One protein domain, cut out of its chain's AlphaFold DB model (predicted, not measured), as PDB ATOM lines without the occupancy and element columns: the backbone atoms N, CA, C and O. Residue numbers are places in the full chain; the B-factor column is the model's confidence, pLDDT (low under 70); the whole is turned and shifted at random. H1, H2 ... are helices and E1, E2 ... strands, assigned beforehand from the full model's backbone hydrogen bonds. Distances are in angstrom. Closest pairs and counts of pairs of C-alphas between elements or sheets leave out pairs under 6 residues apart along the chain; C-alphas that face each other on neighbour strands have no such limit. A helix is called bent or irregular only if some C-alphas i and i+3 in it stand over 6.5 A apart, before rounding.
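AT A GLANCE: This is residues 7 to 157 of the 158 residues of an uncharacterized protein of Haloglomus irregulare (UniProt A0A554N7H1). A strongly twisted sheet of five strands has the long helix H3 over one face, with H4 beside it near the E5 edge, and the short helix H1 over the opposite face. H2 packs on the other edge strand, E1, and from the long link before it residues 69 to 75 stick out. The printed part has 151 residues, with four named helices and five named strands in the order H1 E1 E2 H2 E3 H3 E4 H4 E5. The sheet is mixed, in the order E1 E2 E3 E4 E5, and the class is mixed, helices and strands. The whole is compact, with a radius of gyration of the C-alphas of 15.5 A and spans of 49 by 35 by 27 A.

IN THESE COORDINATES: H1 is residues 7 to 13, 10.0 A long, from C-alpha 7 at (175.282, 183.627, 241.342). E1, residues 22 to 29, 17.3 A, bends by 81 degrees at residue 26; E2, residues 40 to 47, 18.7 A, bends by 72 degrees at residue 43. H2 is residues 77 to 85, 12.2 A, and E3 residues 94 to 101, 23.7 A. H3, residues 107 to 123, is 24.9 A long and begins at (172.372, 185.023, 262.984). E4 is residues 128 to 136, 24.4 A; H4, residues 141 to 149, 12.3 A; E5, residues 152 to 156, 12.9 A, ends at (177.184, 175.754, 251.798).

HOW THE PARTS SIT: H1 is on the sheet at a height of 7.7 A, only just over E3, on which 3 of its 7 C-alphas fall. E1 and E2 are an antiparallel hairpin, with N 24 and O 45 at 2.8 A. E2 and E3 are antiparallel, N 44 and O 98 at 3.1 A. H2 is on the sheet; its closest C-alphas to E1 are those of Ala 78 and Pro 28, 5.7 A. E3 and E4 are parallel, N 99 and O 133 at 3.0 A, as are E4 and E5, N 155 and O 134 at 2.8 A. E3, H3, E4 and E4, H4, E5 are strand-helix-strand units, parallel neighbour strands with a helix between, each with a right-handed crossover. H3 and H4 are on the same face, opposite to H1; they touch through residues 107 to 110 of H3 alone, closest at the C-alphas of Val 107 and Val 143, 5.6 A, at a shallow tilt of 29 degrees, the same way. The O i to N i+4 pairs are within hydrogen-bond range throughout H1, H2 and H4, and in 12 of 13 in H3.

THE WHOLE: The C-alphas of Glu 70 and Ala 141 are the two farthest apart, 49.3 A. The printed part has no cut. E2 to H2 is the long link, 29 residues. The mean pLDDT of the printed part is 84.6; residues 36 to 37 and 58 to 75 are under 70.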
ATOM      1  N   SER A   7     174.417 184.802 241.411       83.25
ATOM      2  CA  SER A   7     175.282 183.627 241.342       83.25
ATOM      3  C   SER A   7     175.059 182.635 242.484       83.25
ATOM      4  O   SER A   7     174.798 181.477 242.195       83.25
ATOM      5  N   LEU A   8     175.092 183.051 243.758       88.69
ATOM      6  CA  LEU A   8     174.933 182.130 244.896       88.69
ATOM      7  C   LEU A   8     173.548 181.472 244.881       88.69
ATOM      8  O   LEU A   8     173.418 180.257 245.042       88.69
ATOM      9  N   ARG A   9     172.509 182.281 244.644       90.94
ATOM     10  CA  ARG A   9     171.128 181.799 244.558       90.94
ATOM     11  C   ARG A   9     170.953 180.811 243.409       90.94
ATOM     12  O   ARG A   9     170.362 179.752 243.603       90.94
ATOM     13  N   ARG A  10     171.494 181.143 242.234       89.81
ATOM     14  CA  ARG A  10     171.411 180.299 241.039       89.81
ATOM     15  C   ARG A  10     172.160 178.988 241.239       89.81
ATOM     16  O   ARG A  10     171.571 177.934 241.044       89.81
ATOM     17  N   SER A  11     173.402 179.058 241.715       89.94
ATOM     18  CA  SER A  11     174.227 177.887 242.012       89.94
ATOM     19  C   SER A  11     173.550 176.937 242.992       89.94
ATOM     20  O   SER A  11     173.642 175.730 242.811       89.94
ATOM     21  N   PHE A  12     172.843 177.447 244.005       93.50
ATOM     22  CA  PHE A  12     172.074 176.587 244.898       93.50
ATOM     23  C   PHE A  12     170.884 175.939 244.190       93.50
ATOM     24  O   PHE A  12     170.784 174.719 244.224       93.50
ATOM     25  N   ILE A  13     170.008 176.725 243.554       92.50
ATOM     26  CA  ILE A  13     168.770 176.232 242.919       92.50
ATOM     27  C   ILE A  13     169.064 175.222 241.797       92.50
ATOM     28  O   ILE A  13     168.286 174.302 241.583       92.50
ATOM     29  N   GLU A  14     170.184 175.371 241.092       90.06
ATOM     30  CA  GLU A  14     170.613 174.442 240.037       90.06
ATOM     31  C   GLU A  14     171.421 173.240 240.579       90.06
ATOM     32  O   GLU A  14     171.844 172.391 239.797       90.06
ATOM     33  N   SER A  15     171.658 173.142 241.896       89.69
ATOM     34  CA  SER A  15     172.444 172.056 242.505       89.69
ATOM     35  C   SER A  15     171.594 170.890 243.009       89.69
ATOM     36  O   SER A  15     170.464 171.074 243.461       89.69
ATOM     37  N   ASP A  16     172.219 169.714 243.102       88.44
ATOM     38  CA  ASP A  16     171.645 168.499 243.703       88.44
ATOM     39  C   ASP A  16     171.285 168.652 245.197       88.44
ATOM     40  O   ASP A  16     170.612 167.805 245.782       88.44
ATOM     41  N   ALA A  17     171.773 169.704 245.865       89.31
ATOM     42  CA  ALA A  17     171.446 169.970 247.263       89.31
ATOM     43  C   ALA A  17     170.080 170.657 247.434       89.31
ATOM     44  O   ALA A  17     169.549 170.673 248.559       89.31
ATOM     45  N   SER A  18     169.554 171.243 246.352       93.00
ATOM     46  CA  SER A  18     168.270 171.933 246.326       93.00
ATOM     47  C   SER A  18     167.100 170.945 246.310       93.00
ATOM     48  O   SER A  18     167.236 169.832 245.811       93.00
ATOM     49  N   PRO A  19     165.958 171.298 246.922       93.56
ATOM     50  CA  PRO A  19     164.741 170.514 246.769       93.56
ATOM     51  C   PRO A  19     164.204 170.579 245.330       93.56
ATOM     52  O   PRO A  19     164.215 171.643 244.701       93.56
ATOM     53  N   ASP A  20     163.659 169.455 244.864       92.81
ATOM     54  CA  ASP A  20     162.854 169.403 243.647       92.81
ATOM     55  C   ASP A  20     161.537 170.160 243.859       92.81
ATOM     56  O   ASP A  20     160.924 170.077 244.927       92.81
ATOM     57  N   GLY A  21     161.104 170.903 242.841       92.56
ATOM     58  CA  GLY A  21     159.840 171.628 242.879       92.56
ATOM     59  C   GLY A  21     159.816 172.884 242.019       92.56
ATOM     60  O   GLY A  21     160.781 173.216 241.320       92.56
ATOM     61  N   LYS A  22     158.701 173.613 242.101       92.69
ATOM     62  CA  LYS A  22     158.546 174.908 241.431       92.69
ATOM     63  C   LYS A  22     159.153 176.018 242.281       92.69
ATOM     64  O   LYS A  22     158.739 176.228 243.421       92.69
ATOM     65  N   TRP A  23     160.089 176.767 241.713       92.88
ATOM     66  CA  TRP A  23     160.812 177.814 242.422       92.88
ATOM     67  C   TRP A  23     160.279 179.219 242.150       92.88
ATOM     68  O   TRP A  23     160.095 179.643 241.011       92.88
ATOM     69  N   TRP A  24     160.157 179.994 243.222       91.69
ATOM     70  CA  TRP A  24     159.910 181.429 243.194       91.69
ATOM     71  C   TRP A  24     161.022 182.151 243.947       91.69
ATOM     72  O   TRP A  24     161.339 181.797 245.074       91.69
ATOM     73  N   VAL A  25     161.599 183.197 243.358       91.25
ATOM     74  CA  VAL A  25     162.588 184.063 244.030       91.25
ATOM     75  C   VAL A  25     161.974 185.407 244.387       91.25
ATOM     76  O   VAL A  25     161.088 185.864 243.669       91.25
ATOM     77  N   ASN A  26     162.451 186.075 245.435       90.56
ATOM     78  CA  ASN A  26     161.916 187.355 245.909       90.56
ATOM     79  C   ASN A  26     160.388 187.284 246.119       90.56
ATOM     80  O   ASN A  26     159.627 188.039 245.502       90.56
ATOM     81  N   LEU A  27     159.930 186.305 246.901       91.50
ATOM     82  CA  LEU A  27     158.510 186.100 247.171       91.50
ATOM     83  C   LEU A  27     158.040 187.101 248.240       91.50
ATOM     84  O   LEU A  27     158.587 187.108 249.342       91.50
ATOM     85  N   PRO A  28     157.042 187.947 247.948       91.81
ATOM     86  CA  PRO A  28     156.485 188.859 248.939       91.81
ATOM     87  C   PRO A  28     155.678 188.095 250.003       91.81
ATOM     88  O   PRO A  28     154.880 187.225 249.660       91.81
ATOM     89  N   ALA A  29     155.863 188.445 251.278       92.88
ATOM     90  CA  ALA A  29     155.190 187.839 252.427       92.88
ATOM     91  C   ALA A  29     154.681 188.902 253.417       92.88
ATOM     92  O   ALA A  29     155.267 189.978 253.555       92.88
ATOM     93  N   GLY A  30     153.598 188.594 254.129       92.94
ATOM     94  CA  GLY A  30     152.878 189.536 254.991       92.94
ATOM     95  C   GLY A  30     151.882 190.415 254.228       92.94
ATOM     96  O   GLY A  30     151.412 191.424 254.749       92.94
ATOM     97  N   LEU A  31     151.527 190.033 253.000       90.81
ATOM     98  CA  LEU A  31     150.593 190.754 252.134       90.81
ATOM     99  C   LEU A  31     149.166 190.838 252.698       90.81
ATOM    100  O   LEU A  31     148.328 191.550 252.142       90.81
ATOM    101  N   SER A  32     148.829 190.023 253.692       88.56
ATOM    102  CA  SER A  32     147.537 189.980 254.388       88.56
ATOM    103  C   SER A  32     147.476 190.904 255.607       88.56
ATOM    104  O   SER A  32     146.381 191.160 256.104       88.56
ATOM    105  N   LEU A  33     148.622 191.405 256.081       85.88
ATOM    106  CA  LEU A  33     148.748 192.078 257.378       85.88
ATOM    107  C   LEU A  33     148.941 193.600 257.282       85.88
ATOM    108  O   LEU A  33     148.642 194.297 258.248       85.88
ATOM    109  N   GLY A  34     149.449 194.105 256.155       71.25
ATOM    110  CA  GLY A  34     149.823 195.512 255.977       71.25
ATOM    111  C   GLY A  34     149.038 196.253 254.892       71.25
ATOM    112  O   GLY A  34     148.313 195.659 254.088       71.25
ATOM    113  N   ASP A  35     149.225 197.575 254.858       72.50
ATOM    114  CA  ASP A  35     148.760 198.442 253.773       72.50
ATOM    115  C   ASP A  35     149.505 198.141 252.454       72.50
ATOM    116  O   ASP A  35     150.529 197.451 252.417       72.50
ATOM    117  N   GLN A  36     149.007 198.670 251.327       68.75
ATOM    118  CA  GLN A  36     149.680 198.508 250.034       68.75
ATOM    119  C   GLN A  36     151.145 198.970 250.104       68.75
ATOM    120  O   GLN A  36     151.440 200.143 250.308       68.75
ATOM    121  N   GLY A  37     152.057 198.024 249.881       67.94
ATOM    122  CA  GLY A  37     153.500 198.264 249.838       67.94
ATOM    123  C   GLY A  37     154.257 197.796 251.080       67.94
ATOM    124  O   GLY A  37     155.441 197.503 250.948       67.94
ATOM    125  N   ASP A  38     153.595 197.610 252.224       86.00
ATOM    126  CA  ASP A  38     154.235 197.083 253.434       86.00
ATOM    127  C   ASP A  38     154.240 195.550 253.406       86.00
ATOM    128  O   ASP A  38     153.208 194.897 253.562       86.00
ATOM    129  N   HIS A  39     155.395 194.973 253.078       89.31
ATOM    130  CA  HIS A  39     155.597 193.531 253.023       89.31
ATOM    131  C   HIS A  39     157.076 193.188 253.188       89.31
ATOM    132  O   HIS A  39     157.967 193.971 252.852       89.31
ATOM    133  N   HIS A  40     157.330 191.981 253.676       91.75
ATOM    134  CA  HIS A  40     158.655 191.381 253.665       91.75
ATOM    135  C   HIS A  40     158.902 190.664 252.331       91.75
ATOM    136  O   HIS A  40     157.959 190.307 251.623       91.75
ATOM    137  N   VAL A  41     160.167 190.424 251.988       91.81
ATOM    138  CA  VAL A  41     160.553 189.663 250.796       91.81
ATOM    139  C   VAL A  41     161.391 188.472 251.232       91.81
ATOM    140  O   VAL A  41     162.484 188.647 251.758       91.81
ATOM    141  N   VAL A  42     160.877 187.271 250.985       94.00
ATOM    142  CA  VAL A  42     161.605 186.012 251.162       94.00
ATOM    143  C   VAL A  42     162.488 185.788 249.940       94.00
ATOM    144  O   VAL A  42     162.004 185.873 248.807       94.00
ATOM    145  N   ASP A  43     163.769 185.479 250.144       93.81
ATOM    146  CA  ASP A  43     164.718 185.393 249.030       93.81
ATOM    147  C   ASP A  43     164.333 184.316 248.005       93.81
ATOM    148  O   ASP A  43     164.414 184.563 246.797       93.81
ATOM    149  N   ALA A  44     163.897 183.137 248.465       94.69
ATOM    150  CA  ALA A  44     163.259 182.141 247.611       94.69
ATOM    151  C   ALA A  44     162.312 181.193 248.360       94.69
ATOM    152  O   ALA A  44     162.435 180.953 249.562       94.69
ATOM    153  N   VAL A  45     161.385 180.614 247.601       95.44
ATOM    154  CA  VAL A  45     160.444 179.579 248.024       95.44
ATOM    155  C   VAL A  45     160.419 178.480 246.971       95.44
ATOM    156  O   VAL A  45     160.310 178.769 245.779       95.44
ATOM    157  N   CYS A  46     160.502 177.229 247.411       96.19
ATOM    158  CA  CYS A  46     160.306 176.055 246.566       96.19
ATOM    159  C   CYS A  46     158.990 175.377 246.950       96.19
ATOM    160  O   CYS A  46     158.817 175.029 248.117       96.19
ATOM    161  N   LEU A  47     158.083 175.206 245.986       94.94
ATOM    162  CA  LEU A  47     156.861 174.413 246.125       94.94
ATOM    163  C   LEU A  47     157.206 172.952 245.805       94.94
ATOM    164  O   LEU A  47     157.304 172.580 244.633       94.94
ATOM    165  N   THR A  48     157.439 172.144 246.837       94.62
ATOM    166  CA  THR A  48     158.032 170.798 246.718       94.62
ATOM    167  C   THR A  48     157.048 169.734 246.236       94.62
ATOM    168  O   THR A  48     157.459 168.661 245.805       94.62
ATOM    169  N   GLY A  49     155.746 170.030 246.259       91.19
ATOM    170  CA  GLY A  49     154.702 169.166 245.699       91.19
ATOM    171  C   GLY A  49     154.503 169.298 244.183       91.19
ATOM    172  O   GLY A  49     153.695 168.569 243.610       91.19
ATOM    173  N   ARG A  50     155.198 170.234 243.521       90.56
ATOM    174  CA  ARG A  50     155.020 170.541 242.093       90.56
ATOM    175  C   ARG A  50     156.158 169.992 241.236       90.56
ATOM    176  O   ARG A  50     157.221 169.646 241.738       90.56
ATOM    177  N   GLU A  51     155.933 169.935 239.922       88.88
ATOM    178  CA  GLU A  51     156.998 169.613 238.967       88.88
ATOM    179  C   GLU A  51     158.142 170.628 239.049       88.88
ATOM    180  O   GLU A  51     157.939 171.802 239.375       88.88
ATOM    181  N   GLN A  52     159.352 170.155 238.752       87.88
ATOM    182  CA  GLN A  52     160.543 170.983 238.797       87.88
ATOM    183  C   GLN A  52     160.462 172.101 237.755       87.88
ATOM    184  O   GLN A  52     160.392 171.854 236.551       87.88
ATOM    185  N   GLU A  53     160.530 173.339 238.230       87.88
ATOM    186  CA  GLU A  53     160.508 174.536 237.396       87.88
ATOM    187  C   GLU A  53     161.431 175.577 238.035       87.88
ATOM    188  O   GLU A  53     161.266 175.945 239.201       87.88
ATOM    189  N   LEU A  54     162.442 176.020 237.286       86.25
ATOM    190  CA  LEU A  54     163.371 177.061 237.713       86.25
ATOM    191  C   LEU A  54     162.663 178.422 237.757       86.25
ATOM    192  O   LEU A  54     161.689 178.649 237.037       86.25
ATOM    193  N   PRO A  55     163.185 179.372 238.552       82.06
ATOM    194  CA  PRO A  55     162.667 180.730 238.570       82.06
ATOM    195  C   PRO A  55     162.656 181.365 237.178       82.06
ATOM    196  O   PRO A  55     163.638 181.283 236.438       82.06
ATOM    197  N   GLU A  56     161.593 182.117 236.887       71.44
ATOM    198  CA  GLU A  56     161.388 182.844 235.622       71.44
ATOM    199  C   GLU A  56     162.604 183.700 235.211       71.44
ATOM    200  O   GLU A  56     162.929 183.833 234.032       71.44
ATOM    201  N   VAL A  57     163.335 184.235 236.194       72.94
ATOM    202  CA  VAL A  57     164.505 185.102 235.984       72.94
ATOM    203  C   VAL A  57     165.735 184.382 235.410       72.94
ATOM    204  O   VAL A  57     166.635 185.049 234.911       72.94
ATOM    205  N   TYR A  58     165.803 183.045 235.435       62.47
ATOM    206  CA  TYR A  58     166.984 182.286 234.980       62.47
ATOM    207  C   TYR A  58     166.992 181.941 233.483       62.47
ATOM    208  O   TYR A  58     167.953 181.331 233.017       62.47
ATOM    209  N   THR A  59     165.959 182.374 232.745       52.25
ATOM    210  CA  THR A  59     165.779 182.297 231.279       52.25
ATOM    211  C   THR A  59     166.557 181.191 230.550       52.25
ATOM    212  O   THR A  59     167.527 181.415 229.832       52.25
ATOM    213  N   ALA A  60     166.019 179.979 230.675       44.31
ATOM    214  CA  ALA A  60     165.939 178.971 229.618       44.31
ATOM    215  C   ALA A  60     164.726 178.080 229.940       44.31
ATOM    216  O   ALA A  60     164.880 176.923 230.325       44.31
ATOM    217  N   HIS A  61     163.514 178.648 229.920       41.16
ATOM    218  CA  HIS A  61     162.294 177.927 230.295       41.16
ATOM    219  C   HIS A  61     161.266 177.871 229.156       41.16
ATOM    220  O   HIS A  61     160.925 178.911 228.603       41.16
ATOM    221  N   PRO A  62     160.759 176.665 228.820       38.91
ATOM    222  CA  PRO A  62     159.530 176.462 228.053       38.91
ATOM    223  C   PRO A  62     158.267 176.523 228.939       38.91
ATOM    224  O   PRO A  62     157.163 176.309 228.441       38.91
ATOM    225  N   GLY A  63     158.432 176.764 230.248       42.50
ATOM    226  CA  GLY A  63     157.339 177.013 231.185       42.50
ATOM    227  C   GLY A  63     156.574 178.283 230.821       42.50
ATOM    228  O   GLY A  63     157.055 179.120 230.058       42.50
ATOM    229  N   THR A  64     155.354 178.413 231.336       39.75
ATOM    230  CA  THR A  64     154.538 179.602 231.090       39.75
ATOM    231  C   THR A  64     155.250 180.806 231.699       39.75
ATOM    232  O   THR A  64     155.230 180.971 232.915       39.75
ATOM    233  N   GLU A  65     155.886 181.641 230.868       42.59
ATOM    234  CA  GLU A  65     156.231 183.004 231.271       42.59
ATOM    235  C   GLU A  65     154.974 183.600 231.900       42.59
ATOM    236  O   GLU A  65     153.922 183.640 231.249       42.59
ATOM    237  N   TYR A  66     155.043 184.065 233.149       48.25
ATOM    238  CA  TYR A  66     153.994 184.944 233.630       48.25
ATOM    239  C   TYR A  66     154.176 186.310 232.961       48.25
ATOM    240  O   TYR A  66     154.662 187.282 233.533       48.25
ATOM    241  N   VAL A  67     153.767 186.382 231.697       48.25
ATOM    242  CA  VAL A  67     153.351 187.635 231.091       48.25
ATOM    243  C   VAL A  67     152.017 187.947 231.744       48.25
ATOM    244  O   VAL A  67     151.072 187.169 231.605       48.25
ATOM    245  N   ASN A  68     151.947 189.053 232.489       47.62
ATOM    246  CA  ASN A  68     150.683 189.599 232.980       47.62
ATOM    247  C   ASN A  68     149.623 189.456 231.864       47.62
ATOM    248  O   ASN A  68     149.791 190.095 230.820       47.62
ATOM    249  N   PRO A  69     148.568 188.634 232.034       43.44
ATOM    250  CA  PRO A  69     147.626 188.337 230.956       43.44
ATOM    251  C   PRO A  69     146.875 189.586 230.469       43.44
ATOM    252  O   PRO A  69     146.273 189.561 229.399       43.44
ATOM    253  N   GLU A  70     146.944 190.689 231.222       47.25
ATOM    254  CA  GLU A  70     146.325 191.972 230.892       47.25
ATOM    255  C   GLU A  70     147.309 193.023 230.347       47.25
ATOM    256  O   GLU A  70     146.897 194.141 230.043       47.25
ATOM    257  N   GLY A  71     148.602 192.701 230.199       44.97
ATOM    258  CA  GLY A  71     149.587 193.589 229.566       44.97
ATOM    259  C   GLY A  71     149.757 194.959 230.236       44.97
ATOM    260  O   GLY A  71     150.261 195.888 229.605       44.97
ATOM    261  N   GLN A  72     149.328 195.115 231.493       48.94
ATOM    262  CA  GLN A  72     149.414 196.393 232.193       48.94
ATOM    263  C   GLN A  72     150.834 196.612 232.746       48.94
ATOM    264  O   GLN A  72     151.313 195.775 233.518       48.94
ATOM    265  N   PRO A  73     151.498 197.728 232.396       49.66
ATOM    266  CA  PRO A  73     152.885 198.017 232.768       49.66
ATOM    267  C   PRO A  73     153.104 198.364 234.256       49.66
ATOM    268  O   PRO A  73     154.230 198.661 234.641       49.66
ATOM    269  N   GLU A  74     152.066 198.323 235.099       57.78
ATOM    270  CA  GLU A  74     152.106 198.854 236.474       57.78
ATOM    271  C   GLU A  74     151.926 197.799 237.582       57.78
ATOM    272  O   GLU A  74     151.925 198.146 238.761       57.78
ATOM    273  N   VAL A  75     151.790 196.508 237.254       66.19
ATOM    274  CA  VAL A  75     151.538 195.468 238.273       66.19
ATOM    275  C   VAL A  75     152.851 195.013 238.909       66.19
ATOM    276  O   VAL A  75     153.690 194.394 238.254       66.19
ATOM    277  N   THR A  76     153.032 195.289 240.204       77.94
ATOM    278  CA  THR A  76     154.201 194.800 240.950       77.94
ATOM    279  C   THR A  76     154.076 193.304 241.262       77.94
ATOM    280  O   THR A  76     152.980 192.742 241.291       77.94
ATOM    281  N   LYS A  77     155.193 192.635 241.584       80.88
ATOM    282  CA  LYS A  77     155.161 191.234 242.046       80.88
ATOM    283  C   LYS A  77     154.301 191.055 243.305       80.88
ATOM    284  O   LYS A  77     153.617 190.047 243.441       80.88
ATOM    285  N   ALA A  78     154.283 192.043 244.199       84.06
ATOM    286  CA  ALA A  78     153.396 192.039 245.358       84.06
ATOM    287  C   ALA A  78     151.914 192.068 244.945       84.06
ATOM    288  O   ALA A  78     151.119 191.309 245.493       84.06
ATOM    289  N   ASP A  79     151.539 192.875 243.950       81.88
ATOM    290  CA  ASP A  79     150.157 192.939 243.449       81.88
ATOM    291  C   ASP A  79     149.729 191.644 242.754       81.88
ATOM    292  O   ASP A  79     148.599 191.174 242.935       81.88
ATOM    293  N   LEU A  80     150.658 191.014 242.032       82.50
ATOM    294  CA  LEU A  80     150.464 189.679 241.482       82.50
ATOM    295  C   LEU A  80     150.162 188.665 242.591       82.50
ATOM    296  O   LEU A  80     149.135 187.993 242.540       82.50
ATOM    297  N   PHE A  81     151.013 188.571 243.612       86.88
ATOM    298  CA  PHE A  81     150.828 187.598 244.691       86.88
ATOM    299  C   PHE A  81     149.587 187.891 245.546       86.88
ATOM    300  O   PHE A  81     148.909 186.954 245.959       86.88
ATOM    301  N   ARG A  82     149.201 189.164 245.724       86.38
ATOM    302  CA  ARG A  82     147.898 189.526 246.316       86.38
ATOM    303  C   ARG A  82     146.735 188.967 245.498       86.38
ATOM    304  O   ARG A  82     145.790 188.426 246.069       86.38
ATOM    305  N   THR A  83     146.809 189.078 244.172       83.69
ATOM    306  CA  THR A  83     145.779 188.560 243.261       83.69
ATOM    307  C   THR A  83     145.740 187.036 243.275       83.69
ATOM    308  O   THR A  83     144.658 186.457 243.347       83.69
ATOM    309  N   LEU A  84     146.907 186.384 243.240       84.06
ATOM    310  CA  LEU A  84     147.017 184.928 243.309       84.06
ATOM    311  C   LEU A  84     146.498 184.388 244.639       84.06
ATOM    312  O   LEU A  84     145.897 183.331 244.627       84.06
ATOM    313  N   ARG A  85     146.648 185.118 245.753       83.69
ATOM    314  CA  ARG A  85     146.074 184.728 247.052       83.69
ATOM    315  C   ARG A  85     144.555 184.744 247.053       83.69
ATOM    316  O   ARG A  85     143.923 183.929 247.707       83.69
ATOM    317  N   GLY A  86     143.959 185.671 246.306       77.44
ATOM    318  CA  GLY A  86     142.512 185.709 246.102       77.44
ATOM    319  C   GLY A  86     141.985 184.613 245.170       77.44
ATOM    320  O   GLY A  86     140.783 184.578 244.915       77.44
ATOM    321  N   ARG A  87     142.856 183.764 244.616       76.69
ATOM    322  CA  ARG A  87     142.511 182.655 243.724       76.69
ATOM    323  C   ARG A  87     143.008 181.358 244.369       76.69
ATOM    324  O   ARG A  87     144.104 181.326 244.908       76.69
ATOM    325  N   ASP A  88     142.287 180.253 244.224       71.12
ATOM    326  CA  ASP A  88     142.720 178.940 244.751       71.12
ATOM    327  C   ASP A  88     143.895 178.325 243.947       71.12
ATOM    328  O   ASP A  88     144.027 177.115 243.803       71.12
ATOM    329  N   THR A  89     144.756 179.157 243.349       73.06
ATOM    330  CA  THR A  89     145.851 178.752 242.449       73.06
ATOM    331  C   THR A  89     146.985 178.019 243.174       73.06
ATOM    332  O   THR A  89     147.723 177.268 242.538       73.06
ATOM    333  N   PHE A  90     147.121 178.229 244.486       77.44
ATOM    334  CA  PHE A  90     148.110 177.577 245.350       77.44
ATOM    335  C   PHE A  90     147.442 176.921 246.566       77.44
ATOM    336  O   PHE A  90     147.929 177.064 247.686       77.44
ATOM    337  N   ALA A  91     146.283 176.291 246.379       75.62
ATOM    338  CA  ALA A  91     145.634 175.567 247.465       75.62
ATOM    339  C   ALA A  91     146.484 174.344 247.858       75.62
ATOM    340  O   ALA A  91     146.834 173.548 246.990       75.62
ATOM    341  N   GLU A  92     146.786 174.209 249.153       87.38
ATOM    342  CA  GLU A  92     147.466 173.042 249.744       87.38
ATOM    343  C   GLU A  92     148.877 172.756 249.184       87.38
ATOM    344  O   GLU A  92     149.169 171.668 248.693       87.38
ATOM    345  N   GLU A  93     149.788 173.730 249.269       94.00
ATOM    346  CA  GLU A  93     151.189 173.532 248.864       94.00
ATOM    347  C   GLU A  93     152.081 173.104 250.033       94.00
ATOM    348  O   GLU A  93     152.027 173.679 251.119       94.00
ATOM    349  N   THR A  94     153.008 172.182 249.779       95.62
ATOM    350  CA  THR A  94     154.161 171.949 250.658       95.62
ATOM    351  C   THR A  94     155.334 172.794 250.177       95.62
ATOM    352  O   THR A  94     155.658 172.795 248.987       95.62
ATOM    353  N   VAL A  95     155.965 173.544 251.084       96.62
ATOM    354  CA  VAL A  95     156.974 174.540 250.718       96.62
ATOM    355  C   VAL A  95     158.217 174.510 251.595       96.62
ATOM    356  O   VAL A  95     158.160 174.296 252.807       96.62
ATOM    357  N   ARG A  96     159.356 174.846 250.985       97.69
ATOM    358  CA  ARG A  96     160.579 175.227 251.701       97.69
ATOM    359  C   ARG A  96     160.892 176.691 251.479       97.69
ATOM    360  O   ARG A  96     160.915 177.154 250.340       97.69
ATOM    361  N   LEU A  97     161.184 177.396 252.568       97.81
ATOM    362  CA  LEU A  97     161.646 178.782 252.515       97.81
ATOM    363  C   LEU A  97     163.166 178.810 252.572       97.81
ATOM    364  O   LEU A  97     163.778 178.081 253.357       97.81
ATOM    365  N   VAL A  98     163.765 179.658 251.746       97.19
ATOM    366  CA  VAL A  98     165.213 179.743 251.601       97.19
ATOM    367  C   VAL A  98     165.660 181.187 251.772       97.19
ATOM    368  O   VAL A  98     165.115 182.081 251.125       97.19
ATOM    369  N   ALA A  99     166.664 181.396 252.623       95.19
ATOM    370  CA  ALA A  99     167.395 182.656 252.723       95.19
ATOM    371  C   ALA A  99     168.838 182.473 252.249       95.19
ATOM    372  O   ALA A  99     169.444 181.420 252.480       95.19
ATOM    373  N   PHE A 100     169.393 183.505 251.619       92.75
ATOM    374  CA  PHE A 100     170.745 183.504 251.070       92.75
ATOM    375  C   PHE A 100     171.589 184.596 251.709       92.75
ATOM    376  O   PHE A 100     171.164 185.741 251.847       92.75
ATOM    377  N   ASP A 101     172.825 184.253 252.052       90.31
ATOM    378  CA  ASP A 101     173.739 185.169 252.712       90.31
ATOM    379  C   ASP A 101     175.138 185.142 252.084       90.31
ATOM    380  O   ASP A 101     175.940 184.253 252.395       90.31
ATOM    381  N   PRO A 102     175.430 186.086 251.176       78.81
ATOM    382  CA  PRO A 102     176.744 186.223 250.561       78.81
ATOM    383  C   PRO A 102     177.752 186.876 251.516       78.81
ATOM    384  O   PRO A 102     177.474 187.914 252.120       78.81
ATOM    385  N   GLY A 103     178.966 186.334 251.592       70.19
ATOM    386  CA  GLY A 103     180.052 186.934 252.370       70.19
ATOM    387  C   GLY A 103     179.934 186.724 253.882       70.19
ATOM    388  O   GLY A 103     180.447 187.532 254.666       70.19
ATOM    389  N   GLY A 104     179.262 185.648 254.302       70.25
ATOM    390  CA  GLY A 104     179.309 185.182 255.682       70.25
ATOM    391  C   GLY A 104     177.962 184.865 256.303       70.25
ATOM    392  O   GLY A 104     177.072 185.708 256.351       70.25
ATOM    393  N   ALA A 105     177.883 183.693 256.931       78.06
ATOM    394  CA  ALA A 105     176.734 183.314 257.730       78.06
ATOM    395  C   ALA A 105     176.416 184.348 258.848       78.06
ATOM    396  O   ALA A 105     177.300 184.720 259.631       78.06
ATOM    397  N   ARG A 106     175.155 184.786 258.982       86.81
ATOM    398  CA  ARG A 106     174.660 185.748 259.985       86.81
ATOM    399  C   ARG A 106     173.475 185.182 260.768       86.81
ATOM    400  O   ARG A 106     172.513 184.680 260.202       86.81
ATOM    401  N   VAL A 107     173.503 185.367 262.093       91.00
ATOM    402  CA  VAL A 107     172.372 185.023 262.984       91.00
ATOM    403  C   VAL A 107     171.109 185.813 262.624       91.00
ATOM    404  O   VAL A 107     170.015 185.268 262.699       91.00
ATOM    405  N   GLY A 108     171.262 187.076 262.203       91.69
ATOM    406  CA  GLY A 108     170.138 187.925 261.795       91.69
ATOM    407  C   GLY A 108     169.307 187.290 260.683       91.69
ATOM    408  O   GLY A 108     168.103 187.155 260.840       91.69
ATOM    409  N   THR A 109     169.959 186.770 259.642       92.69
ATOM    410  CA  THR A 109     169.286 186.140 258.499       92.69
ATOM    411  C   THR A 109     168.511 184.875 258.893       92.69
ATOM    412  O   THR A 109     167.441 184.611 258.355       92.69
ATOM    413  N   VAL A 110     169.000 184.108 259.876       94.56
ATOM    414  CA  VAL A 110     168.252 182.969 260.447       94.56
ATOM    415  C   VAL A 110     166.985 183.454 261.160       94.56
ATOM    416  O   VAL A 110     165.920 182.864 260.998       94.56
ATOM    417  N   GLY A 111     167.091 184.541 261.930       95.62
ATOM    418  CA  GLY A 111     165.943 185.178 262.579       95.62
ATOM    419  C   GLY A 111     164.920 185.710 261.574       95.62
ATOM    420  O   GLY A 111     163.725 185.463 261.733       95.62
ATOM    421  N   ASP A 112     165.390 186.364 260.512       94.62
ATOM    422  CA  ASP A 112     164.544 186.879 259.435       94.62
ATOM    423  C   ASP A 112     163.808 185.738 258.721       94.62
ATOM    424  O   ASP A 112     162.605 185.832 258.494       94.62
ATOM    425  N   LEU A 113     164.482 184.612 258.455       96.25
ATOM    426  CA  LEU A 113     163.868 183.432 257.838       96.25
ATOM    427  C   LEU A 113     162.773 182.803 258.721       96.25
ATOM    428  O   LEU A 113     161.737 182.363 258.220       96.25
ATOM    429  N   LEU A 114     162.976 182.781 260.041       97.62
ATOM    430  CA  LEU A 114     161.960 182.324 260.994       97.62
ATOM    431  C   LEU A 114     160.750 183.264 261.027       97.62
ATOM    432  O   LEU A 114     159.618 182.788 261.044       97.62
ATOM    433  N   ALA A 115     160.969 184.581 260.999       96.88
ATOM    434  CA  ALA A 115     159.885 185.559 260.921       96.88
ATOM    435  C   ALA A 115     159.128 185.457 259.584       96.88
ATOM    436  O   ALA A 115     157.897 185.462 259.562       96.88
ATOM    437  N   ALA A 116     159.856 185.281 258.479       96.44
ATOM    438  CA  ALA A 116     159.297 185.082 257.148       96.44
ATOM    439  C   ALA A 116     158.357 183.872 257.082       96.44
ATOM    440  O   ALA A 116     157.311 183.959 256.442       96.44
ATOM    441  N   ARG A 117     158.669 182.772 257.782       97.19
ATOM    442  CA  ARG A 117     157.769 181.610 257.891       97.19
ATOM    443  C   ARG A 117     156.393 181.989 258.415       97.19
ATOM    444  O   ARG A 117     155.389 181.548 257.863       97.19
ATOM    445  N   GLU A 118     156.347 182.788 259.473       96.88
ATOM    446  CA  GLU A 118     155.079 183.191 260.076       96.88
ATOM    447  C   GLU A 118     154.303 184.146 259.155       96.88
ATOM    448  O   GLU A 118     153.086 184.029 259.035       96.88
ATOM    449  N   LEU A 119     154.999 185.023 258.421       95.69
ATOM    450  CA  LEU A 119     154.379 185.896 257.417       95.69
ATOM    451  C   LEU A 119     153.808 185.114 256.224       95.69
ATOM    452  O   LEU A 119     152.707 185.412 255.766       95.69
ATOM    453  N   VAL A 120     154.525 184.095 255.737       94.81
ATOM    454  CA  VAL A 120     154.042 183.219 254.657       94.81
ATOM    455  C   VAL A 120     152.810 182.440 255.107       94.81
ATOM    456  O   VAL A 120     151.837 182.388 254.366       94.81
ATOM    457  N   ARG A 121     152.806 181.895 256.329       94.56
ATOM    458  CA  ARG A 121     151.638 181.193 256.888       94.56
ATOM    459  C   ARG A 121     150.425 182.100 257.071       94.56
ATOM    460  O   ARG A 121     149.299 181.635 256.946       94.56
ATOM    461  N   ALA A 122     150.638 183.381 257.367       93.12
ATOM    462  CA  ALA A 122     149.548 184.350 257.427       93.12
ATOM    463  C   ALA A 122     148.933 184.609 256.042       93.12
ATOM    464  O   ALA A 122     147.714 184.722 255.920       93.12
ATOM    465  N   ASP A 123     149.761 184.674 254.996       92.12
ATOM    466  CA  ASP A 123     149.290 184.860 253.621       92.12
ATOM    467  C   ASP A 123     148.665 183.595 253.021       92.12
ATOM    468  O   ASP A 123     147.728 183.701 252.231       92.12
ATOM    469  N   TRP A 124     149.169 182.423 253.403       92.50
ATOM    470  CA  TRP A 124     148.815 181.125 252.837       92.50
ATOM    471  C   TRP A 124     148.597 180.103 253.965       92.50
ATOM    472  O   TRP A 124     149.491 179.307 254.259       92.50
ATOM    473  N   PRO A 125     147.433 180.124 254.637       90.94
ATOM    474  CA  PRO A 125     147.186 179.280 255.808       90.94
ATOM    475  C   PRO A 125     147.170 177.781 255.486       90.94
ATOM    476  O   PRO A 125     147.480 176.974 256.358       90.94
ATOM    477  N   ASP A 126     146.857 177.423 254.239       91.69
ATOM    478  CA  ASP A 126     146.819 176.037 253.767       91.69
ATOM    479  C   ASP A 126     148.182 175.543 253.252       91.69
ATOM    480  O   ASP A 126     148.290 174.416 252.777       91.69
ATOM    481  N   TRP A 127     149.236 176.367 253.317       94.31
ATOM    482  CA  TRP A 127     150.587 175.927 252.978       94.31
ATOM    483  C   TRP A 127     151.265 175.238 254.161       94.31
ATOM    484  O   TRP A 127     151.368 175.781 255.266       94.31
ATOM    485  N   GLU A 128     151.852 174.076 253.902       95.56
ATOM    486  CA  GLU A 128     152.742 173.403 254.835       95.56
ATOM    487  C   GLU A 128     154.187 173.862 254.605       95.56
ATOM    488  O   GLU A 128     154.852 173.446 253.659       95.56
ATOM    489  N   VAL A 129     154.716 174.703 255.499       95.81
ATOM    490  CA  VAL A 129     156.157 175.009 255.507       95.81
ATOM    491  C   VAL A 129     156.915 173.851 256.160       95.81
ATOM    492  O   VAL A 129     157.055 173.823 257.385       95.81
ATOM    493  N   GLU A 130     157.402 172.911 255.347       95.12
ATOM    494  CA  GLU A 130     158.064 171.678 255.807       95.12
ATOM    495  C   GLU A 130     159.517 171.891 256.255       95.12
ATOM    496  O   GLU A 130     160.100 171.051 256.942       95.12
ATOM    497  N   GLY A 131     160.140 173.006 255.865       95.75
ATOM    498  CA  GLY A 131     161.531 173.256 256.209       95.75
ATOM    499  C   GLY A 131     162.034 174.643 255.851       95.75
ATOM    500  O   GLY A 131     161.525 175.319 254.955       95.75
ATOM    501  N   LEU A 132     163.086 175.042 256.561       98.06
ATOM    502  CA  LEU A 132     163.815 176.284 256.350       98.06
ATOM    503  C   LEU A 132     165.238 175.953 255.915       98.06
ATOM    504  O   LEU A 132     165.888 175.084 256.504       98.06
ATOM    505  N   VAL A 133     165.723 176.640 254.884       97.19
ATOM    506  CA  VAL A 133     167.071 176.450 254.352       97.19
ATOM    507  C   VAL A 133     167.823 177.771 254.381       97.19
ATOM    508  O   VAL A 133     167.353 178.790 253.890       97.19
ATOM    509  N   TYR A 134     169.016 177.739 254.951       95.19
ATOM    510  CA  TYR A 134     169.920 178.867 255.008       95.19
ATOM    511  C   TYR A 134     171.153 178.581 254.159       95.19
ATOM    512  O   TYR A 134     171.876 177.620 254.424       95.19
ATOM    513  N   VAL A 135     171.380 179.398 253.134       94.31
ATOM    514  CA  VAL A 135     172.443 179.194 252.147       94.31
ATOM    515  C   VAL A 135     173.505 180.278 252.285       94.31
ATOM    516  O   VAL A 135     173.183 181.463 252.267       94.31
ATOM    517  N   SER A 136     174.773 179.889 252.384       91.75
ATOM    518  CA  SER A 136     175.906 180.824 252.405       91.75
ATOM    519  C   SER A 136     177.118 180.242 251.672       91.75
ATOM    520  O   SER A 136     177.210 179.033 251.460       91.75
ATOM    521  N   ASP A 137     178.049 181.101 251.274       88.81
ATOM    522  CA  ASP A 137     179.353 180.742 250.705       88.81
ATOM    523  C   ASP A 137     180.427 180.468 251.780       88.81
ATOM    524  O   ASP A 137     181.429 179.784 251.530       88.81
ATOM    525  N   GLU A 138     180.180 180.912 253.015       86.88
ATOM    526  CA  GLU A 138     181.071 180.741 254.160       86.88
ATOM    527  C   GLU A 138     180.368 180.121 255.375       86.88
ATOM    528  O   GLU A 138     179.245 180.472 255.738       86.88
ATOM    529  N   ASP A 139     181.094 179.265 256.096       82.50
ATOM    530  CA  ASP A 139     180.615 178.688 257.350       82.50
ATOM    531  C   ASP A 139     181.018 179.541 258.556       82.50
ATOM    532  O   ASP A 139     182.169 179.963 258.702       82.50
ATOM    533  N   ARG A 140     180.094 179.697 259.511       89.38
ATOM    534  CA  ARG A 140     180.414 180.179 260.861       89.38
ATOM    535  C   ARG A 140     179.816 179.252 261.898       89.38
ATOM    536  O   ARG A 140     178.602 179.205 262.061       89.38
ATOM    537  N   ALA A 141     180.676 178.587 262.670       91.94
ATOM    538  CA  ALA A 141     180.269 177.545 263.616       91.94
ATOM    539  C   ALA A 141     179.144 177.972 264.580       91.94
ATOM    540  O   ALA A 141     178.243 177.186 264.857       91.94
ATOM    541  N   HIS A 142     179.162 179.220 265.065       91.94
ATOM    542  CA  HIS A 142     178.114 179.728 265.956       91.94
ATOM    543  C   HIS A 142     176.766 179.930 265.244       91.94
ATOM    544  O   HIS A 142     175.728 179.700 265.857       91.94
ATOM    545  N   VAL A 143     176.767 180.310 263.961       92.94
ATOM    546  CA  VAL A 143     175.542 180.436 263.158       92.94
ATOM    547  C   VAL A 143     175.018 179.060 262.782       92.94
ATOM    548  O   VAL A 143     173.839 178.798 262.981       92.94
ATOM    549  N   THR A 144     175.887 178.147 262.338       92.56
ATOM    550  CA  THR A 144     175.511 176.758 262.034       92.56
ATOM    551  C   THR A 144     174.897 176.067 263.249       92.56
ATOM    552  O   THR A 144     173.872 175.400 263.131       92.56
ATOM    553  N   ARG A 145     175.487 176.265 264.436       93.75
ATOM    554  CA  ARG A 145     174.946 175.744 265.695       93.75
ATOM    555  C   ARG A 145     173.550 176.302 265.979       93.75
ATOM    556  O   ARG A 145     172.653 175.514 266.253       93.75
ATOM    557  N   ALA A 146     173.384 177.624 265.902       95.00
ATOM    558  CA  ALA A 146     172.108 178.285 266.169       95.00
ATOM    559  C   ALA A 146     171.018 177.875 265.165       95.00
ATOM    560  O   ALA A 146     169.905 177.567 265.571       95.00
ATOM    561  N   ALA A 147     171.347 177.817 263.872       95.06
ATOM    562  CA  ALA A 147     170.441 177.358 262.824       95.06
ATOM    563  C   ALA A 147     169.978 175.916 263.078       95.06
ATOM    564  O   ALA A 147     168.783 175.642 263.047       95.06
ATOM    565  N   SER A 148     170.907 175.019 263.424       94.19
ATOM    566  CA  SER A 148     170.576 173.632 263.759       94.19
ATOM    567  C   SER A 148     169.682 173.501 264.994       94.19
ATOM    568  O   SER A 148     168.849 172.606 265.013       94.19
ATOM    569  N   ASP A 149     169.846 174.346 266.018       96.81
ATOM    570  CA  ASP A 149     168.963 174.357 267.200       96.81
ATOM    571  C   ASP A 149     167.544 174.857 266.892       96.81
ATOM    572  O   ASP A 149     166.629 174.640 267.682       96.81
ATOM    573  N   LEU A 150     167.372 175.549 265.767       96.69
ATOM    574  CA  LEU A 150     166.118 176.156 265.323       96.69
ATOM    575  C   LEU A 150     165.508 175.407 264.126       96.69
ATOM    576  O   LEU A 150     164.650 175.957 263.438       96.69
ATOM    577  N   ASP A 151     165.973 174.179 263.865       96.75
ATOM    578  CA  ASP A 151     165.555 173.329 262.743       96.75
ATOM    579  C   ASP A 151     165.717 173.993 261.359       96.75
ATOM    580  O   ASP A 151     164.960 173.743 260.418       96.75
ATOM    581  N   VAL A 152     166.742 174.838 261.207       97.25
ATOM    582  CA  VAL A 152     167.123 175.460 259.934       97.25
ATOM    583  C   VAL A 152     168.293 174.696 259.318       97.25
ATOM    584  O   VAL A 152     169.393 174.635 259.877       97.25
ATOM    585  N   ARG A 153     168.079 174.129 258.126       95.56
ATOM    586  CA  ARG A 153     169.117 173.419 257.369       95.56
ATOM    587  C   ARG A 153     170.108 174.423 256.795       95.56
ATOM    588  O   ARG A 153     169.739 175.230 255.951       95.56
ATOM    589  N   VAL A 154     171.377 174.323 257.180       93.56
ATOM    590  CA  VAL A 154     172.449 175.125 256.573       93.56
ATOM    591  C   VAL A 154     173.021 174.397 255.360       93.56
ATOM    592  O   VAL A 154     173.344 173.212 255.443       93.56
ATOM    593  N   VAL A 155     173.149 175.102 254.239       93.25
ATOM    594  CA  VAL A 155     173.783 174.607 253.016       93.25
ATOM    595  C   VAL A 155     174.890 175.565 252.614       93.25
ATOM    596  O   VAL A 155     174.683 176.772 252.512       93.25
ATOM    597  N   ARG A 156     176.069 175.006 252.354       89.44
ATOM    598  CA  ARG A 156     177.184 175.754 251.798       89.44
ATOM    599  C   ARG A 156     177.255 175.556 250.292       89.44
ATOM    600  O   ARG A 156     177.232 174.414 249.836       89.44
ATOM    601  N   VAL A 157     177.373 176.650 249.549       84.12
ATOM    602  CA  VAL A 157     177.506 176.641 248.085       84.12
ATOM    603  C   VAL A 157     178.716 177.484 247.699       84.12
ATOM    604  O   VAL A 157     178.870 178.598 248.186       84.12
TER     605      VAL A 157